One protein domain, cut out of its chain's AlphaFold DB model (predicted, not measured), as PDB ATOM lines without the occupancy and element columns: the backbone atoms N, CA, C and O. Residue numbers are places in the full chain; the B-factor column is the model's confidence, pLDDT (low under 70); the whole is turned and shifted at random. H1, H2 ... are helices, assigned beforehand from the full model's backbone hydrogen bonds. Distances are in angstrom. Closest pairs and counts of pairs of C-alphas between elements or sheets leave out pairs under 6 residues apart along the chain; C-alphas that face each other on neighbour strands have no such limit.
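What this domain is: This is residues 335 to 374 of the 379 residues of an uncharacterized protein of Salvia splendens (UniProt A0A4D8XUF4). One long helix, H1, makes a long arm, and past residue 361 the backbone turns a corner into a small head of two short helices, H2 and H3, giving the whole the outline of an L with a long limb and a short one. Residues 335 to 357 of H1 stand free, and this arm makes most of the length. The printed part has 40 residues with three named helices, in the order H1, H2, H3, and no named strand; the class is all helix. The whole is extended, with a radius of gyration of the C-alphas of 15.5 A, and the C-alphas span 47 by 15 by 9 A along their three main axes.

Where its parts are: Find C-alpha 335 at (27.154, 5.275, -69.980); there H1 begins, and it runs through residues 335 to 361 to C-alpha 361 at (8.347, 21.904, -40.440), 38.8 A from first to last C-alpha. Go on past Lys 362 and you reach H2, residues 363 to 369, 9.9 A from first to last C-alpha. After Phe 370 comes H3, residues 371 to 374, 5.6 A from first to last C-alpha, which ends at C-alpha 374 at (15.476, 33.505, -33.599).

How they stand to each other: Begin with H1, which touches no helix. Look at Gly 359 in H1 and Leu 366 in H2: their C-alphas, the closest of the two helices, are 6.7 A apart, and H1 and H2 are close but not clearly touching, with 1 pair of C-alphas within 8 A. The lines of H1 and H2 are about perpendicular, at 88 degrees. Farther on, H2 and H3 only just touch, with 3 pairs of C-alphas within 8 A, and they touch only at the corner by their link; their closest C-alphas are those of Lys 367 and Ala 373, 5.7 A apart. H1 and H3 are apart. Along the backbones, 21 of 23 O i to N i+4 pairs in H1 are within hydrogen-bond range, against 1 of 3 in H2, where 3 of 4 O i to N i+3 pairs are within range. H3 is too short for an O i to N i+4 pair, and its one O i to N i+3 pair is within range.

The domain as a whole: The two C-alphas farthest apart are those of Tyr 335 and Met 374, 47.5 A. The printed part has no cut, and both links, H1 to H2 and H2 to H3, are tight, with 1 residue each. Read the B-factor column for the model's confidence: the mean pLDDT of the printed part is 87.8, with 94 for H1, 76 for H2 and 67 for H3. Residue 371 and residues 373 to 374 are under 70.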
ATOM      1  N   TYR A 335      28.414   4.533 -70.070       91.94
ATOM      2  CA  TYR A 335      27.154   5.275 -69.980       91.94
ATOM      3  C   TYR A 335      26.356   4.888 -68.732       91.94
ATOM      4  O   TYR A 335      25.892   5.768 -68.009       91.94
ATOM      5  N   LYS A 336      26.248   3.585 -68.429       93.25
ATOM      6  CA  LYS A 336      25.596   3.103 -67.199       93.25
ATOM      7  C   LYS A 336      26.265   3.678 -65.949       93.25
ATOM      8  O   LYS A 336      25.576   4.187 -65.071       93.25
ATOM      9  N   PHE A 337      27.596   3.664 -65.899       97.00
ATOM     10  CA  PHE A 337      28.359   4.256 -64.803       97.00
ATOM     11  C   PHE A 337      28.098   5.762 -64.661       97.00
ATOM     12  O   PHE A 337      27.802   6.231 -63.563       97.00
ATOM     13  N   GLY A 338      28.123   6.513 -65.767       97.31
ATOM     14  CA  GLY A 338      27.817   7.944 -65.768       97.31
ATOM     15  C   GLY A 338      26.408   8.256 -65.255       97.31
ATOM     16  O   GLY A 338      26.228   9.207 -64.491       97.31
ATOM     17  N   VAL A 339      25.417   7.428 -65.605       96.94
ATOM     18  CA  VAL A 339      24.048   7.543 -65.078       96.94
ATOM     19  C   VAL A 339      24.017   7.280 -63.574       96.94
ATOM     20  O   VAL A 339      23.426   8.077 -62.849       96.94
ATOM     21  N   TYR A 340      24.683   6.230 -63.079       97.56
ATOM     22  CA  TYR A 340      24.740   5.956 -61.639       97.56
ATOM     23  C   TYR A 340      25.359   7.117 -60.859       97.56
ATOM     24  O   TYR A 340      24.751   7.588 -59.901       97.56
ATOM     25  N   VAL A 341      26.503   7.641 -61.312       98.12
ATOM     26  CA  VAL A 341      27.144   8.813 -60.693       98.12
ATOM     27  C   VAL A 341      26.203  10.017 -60.702       98.12
ATOM     28  O   VAL A 341      26.025  10.661 -59.670       98.12
ATOM     29  N   SER A 342      25.551  10.297 -61.834       97.88
ATOM     30  CA  SER A 342      24.615  11.423 -61.963       97.88
ATOM     31  C   SER A 342      23.431  11.303 -61.000       97.88
ATOM     32  O   SER A 342      23.072  12.278 -60.342       97.88
ATOM     33  N   VAL A 343      22.848  10.107 -60.867       97.50
ATOM     34  CA  VAL A 343      21.748   9.837 -59.927       97.50
ATOM     35  C   VAL A 343      22.213   9.985 -58.478       97.50
ATOM     36  O   VAL A 343      21.508  10.598 -57.675       97.50
ATOM     37  N   THR A 344      23.402   9.487 -58.128       97.31
ATOM     38  CA  THR A 344      23.968   9.643 -56.780       97.31
ATOM     39  C   THR A 344      24.196  11.113 -56.439       97.31
ATOM     40  O   THR A 344      23.784  11.567 -55.373       97.31
ATOM     41  N   VAL A 345      24.788  11.876 -57.356       97.81
ATOM     42  CA  VAL A 345      25.020  13.315 -57.190       97.81
ATOM     43  C   VAL A 345      23.693  14.059 -57.019       97.81
ATOM     44  O   VAL A 345      23.541  14.817 -56.062       97.81
ATOM     45  N   LEU A 346      22.706  13.793 -57.882       97.38
ATOM     46  CA  LEU A 346      21.366  14.375 -57.769       97.38
ATOM     47  C   LEU A 346      20.719  14.054 -56.415       97.38
ATOM     48  O   LEU A 346      20.145  14.940 -55.793       97.38
ATOM     49  N   THR A 347      20.855  12.817 -55.934       96.38
ATOM     50  CA  THR A 347      20.318  12.384 -54.634       96.38
ATOM     51  C   THR A 347      20.958  13.149 -53.474       96.38
ATOM     52  O   THR A 347      20.247  13.608 -52.581       96.38
ATOM     53  N   ILE A 348      22.281  13.349 -53.500       96.81
ATOM     54  CA  ILE A 348      22.997  14.133 -52.481       96.81
ATOM     55  C   ILE A 348      22.538  15.594 -52.511       96.81
ATOM     56  O   ILE A 348      22.207  16.155 -51.469       96.81
ATOM     57  N   PHE A 349      22.456  16.209 -53.693       96.88
ATOM     58  CA  PHE A 349      21.986  17.592 -53.816       96.88
ATOM     59  C   PHE A 349      20.528  17.760 -53.386       96.88
ATOM     60  O   PHE A 349      20.178  18.776 -52.783       96.88
ATOM     61  N   PHE A 350      19.684  16.756 -53.624       96.19
ATOM     62  CA  PHE A 350      18.287  16.776 -53.199       96.19
ATOM     63  C   PHE A 350      18.120  16.713 -51.670       96.19
ATOM     64  O   PHE A 350      17.064  17.078 -51.154       96.19
ATOM     65  N   ALA A 351      19.169  16.366 -50.913       95.25
ATOM     66  CA  ALA A 351      19.151  16.489 -49.458       95.25
ATOM     67  C   ALA A 351      18.988  17.949 -48.993       95.25
ATOM     68  O   ALA A 351      18.379  18.187 -47.953       95.25
ATOM     69  N   VAL A 352      19.464  18.939 -49.760       93.75
ATOM     70  CA  VAL A 352      19.356  20.369 -49.411       93.75
ATOM     71  C   VAL A 352      17.895  20.846 -49.352       93.75
ATOM     72  O   VAL A 352      17.473  21.300 -48.288       93.75
ATOM     73  N   PRO A 353      17.067  20.728 -50.415       96.12
ATOM     74  CA  PRO A 353      15.665  21.135 -50.333       96.12
ATOM     75  C   PRO A 353      14.880  20.299 -49.315       96.12
ATOM     76  O   PRO A 353      14.035  20.842 -48.607       96.12
ATOM     77  N   VAL A 354      15.182  19.002 -49.177       95.31
ATOM     78  CA  VAL A 354      14.524  18.138 -48.183       95.31
ATOM     79  C   VAL A 354      14.819  18.608 -46.757       95.31
ATOM     80  O   VAL A 354      13.893  18.756 -45.960       95.31
ATOM     81  N   THR A 355      16.083  18.888 -46.429       91.06
ATOM     82  CA  THR A 355      16.475  19.387 -45.099       91.06
ATOM     83  C   THR A 355      15.938  20.790 -44.833       91.06
ATOM     84  O   THR A 355      15.515  21.056 -43.711       91.06
ATOM     85  N   ALA A 356      15.853  21.658 -45.845       90.31
ATOM     86  CA  ALA A 356      15.224  22.971 -45.718       90.31
ATOM     87  C   ALA A 356      13.727  22.862 -45.372       90.31
ATOM     88  O   ALA A 356      13.274  23.459 -44.395       90.31
ATOM     89  N   VAL A 357      12.967  22.041 -46.108       92.75
ATOM     90  CA  VAL A 357      11.539  21.799 -45.832       92.75
ATOM     91  C   VAL A 357      11.345  21.166 -44.450       92.75
ATOM     92  O   VAL A 357      10.472  21.589 -43.691       92.75
ATOM     93  N   GLN A 358      12.182  20.193 -44.078       88.31
ATOM     94  CA  GLN A 358      12.151  19.589 -42.741       88.31
ATOM     95  C   GLN A 358      12.499  20.593 -41.633       88.31
ATOM     96  O   GLN A 358      11.899  20.539 -40.557       88.31
ATOM     97  N   GLY A 359      13.434  21.511 -41.889       86.75
ATOM     98  CA  GLY A 359      13.805  22.593 -40.980       86.75
ATOM     99  C   GLY A 359      12.645  23.550 -40.717       86.75
ATOM    100  O   GLY A 359      12.381  23.870 -39.560       86.75
ATOM    101  N   ILE A 360      11.894  23.923 -41.762       87.00
ATOM    102  CA  ILE A 360      10.669  24.733 -41.643       87.00
ATOM    103  C   ILE A 360       9.605  23.982 -40.829       87.00
ATOM    104  O   ILE A 360       9.040  24.535 -39.889       87.00
ATOM    105  N   ALA A 361       9.365  22.701 -41.129       85.00
ATOM    106  CA  ALA A 361       8.347  21.904 -40.440       85.00
ATOM    107  C   ALA A 361       8.645  21.682 -38.942       85.00
ATOM    108  O   ALA A 361       7.728  21.470 -38.151       85.00
ATOM    109  N   LYS A 362       9.922  21.717 -38.538       81.88
ATOM    110  CA  LYS A 362      10.379  21.529 -37.147       81.88
ATOM    111  C   LYS A 362      11.040  22.786 -36.572       81.88
ATOM    112  O   LYS A 362      11.935  22.674 -35.730       81.88
ATOM    113  N   PHE A 363      10.586  23.969 -36.992       80.31
ATOM    114  CA  PHE A 363      11.197  25.249 -36.626       80.31
ATOM    115  C   PHE A 363      11.366  25.436 -35.109       80.31
ATOM    116  O   PHE A 363      12.442  25.819 -34.666       80.31
ATOM    117  N   GLU A 364      10.375  25.061 -34.292       76.44
ATOM    118  CA  GLU A 364      10.453  25.181 -32.823       76.44
ATOM    119  C   GLU A 364      11.602  24.366 -32.202       76.44
ATOM    120  O   GLU A 364      12.275  24.811 -31.270       76.44
ATOM    121  N   ARG A 365      11.887  23.175 -32.747       74.19
ATOM    122  CA  ARG A 365      13.038  22.369 -32.311       74.19
ATOM    123  C   ARG A 365      14.351  22.944 -32.839       74.19
ATOM    124  O   ARG A 365      15.345  22.930 -32.116       74.19
ATOM    125  N   LEU A 366      14.348  23.459 -34.069       76.69
ATOM    126  CA  LEU A 366      15.516  24.085 -34.689       76.69
ATOM    127  C   LEU A 366      15.927  25.363 -33.950       76.69
ATOM    128  O   LEU A 366      17.106  25.546 -33.678       76.69
ATOM    129  N   LYS A 367      14.965  26.189 -33.531       74.88
ATOM    130  CA  LYS A 367      15.162  27.414 -32.743       74.88
ATOM    131  C   LYS A 367      15.944  27.160 -31.454       74.88
ATOM    132  O   LYS A 367      16.825  27.936 -31.100       74.88
ATOM    133  N   LYS A 368      15.654  26.043 -30.779       76.31
ATOM    134  CA  LYS A 368      16.341  25.635 -29.546       76.31
ATOM    135  C   LYS A 368      17.807  25.245 -29.777       76.31
ATOM    136  O   LYS A 368      18.611  25.364 -28.859       76.31
ATOM    137  N   TRP A 369      18.144  24.761 -30.973       75.25
ATOM    138  CA  TRP A 369      19.478  24.248 -31.307       75.25
ATOM    139  C   TRP A 369      20.313  25.225 -32.153       75.25
ATOM    140  O   TRP A 369      21.538  25.172 -32.122       75.25
ATOM    141  N   PHE A 370      19.665  26.146 -32.870       77.62
ATOM    142  CA  PHE A 370      20.282  27.158 -33.724       77.62
ATOM    143  C   PHE A 370      19.757  28.563 -33.363       77.62
ATOM    144  O   PHE A 370      18.839  29.074 -34.012       77.62
ATOM    145  N   PRO A 371      20.345  29.217 -32.341       68.12
ATOM    146  CA  PRO A 371      19.925  30.536 -31.859       68.12
ATOM    147  C   PRO A 371      19.821  31.644 -32.929       68.12
ATOM    148  O   PRO A 371      18.910  32.463 -32.816       68.12
ATOM    149  N   PRO A 372      20.645  31.684 -34.006       74.38
ATOM    150  CA  PRO A 372      20.490  32.686 -35.066       74.38
ATOM    151  C   PRO A 372      19.152  32.613 -35.820       74.38
ATOM    152  O   PRO A 372      18.714  33.621 -36.367       74.38
ATOM    153  N   ALA A 373      18.453  31.468 -35.812       65.81
ATOM    154  CA  ALA A 373      17.105  31.366 -36.383       65.81
ATOM    155  C   ALA A 373      16.062  32.199 -35.611       65.81
ATOM    156  O   ALA A 373      15.014  32.521 -36.166       65.81
ATOM    157  N   MET A 374      16.342  32.594 -34.360       60.66
ATOM    158  CA  MET A 374      15.476  33.505 -33.599       60.66
ATOM    159  C   MET A 374      15.449  34.923 -34.179       60.66
ATOM    160  O   MET A 374      14.444  35.614 -34.022       60.66
TER     161      MET A 374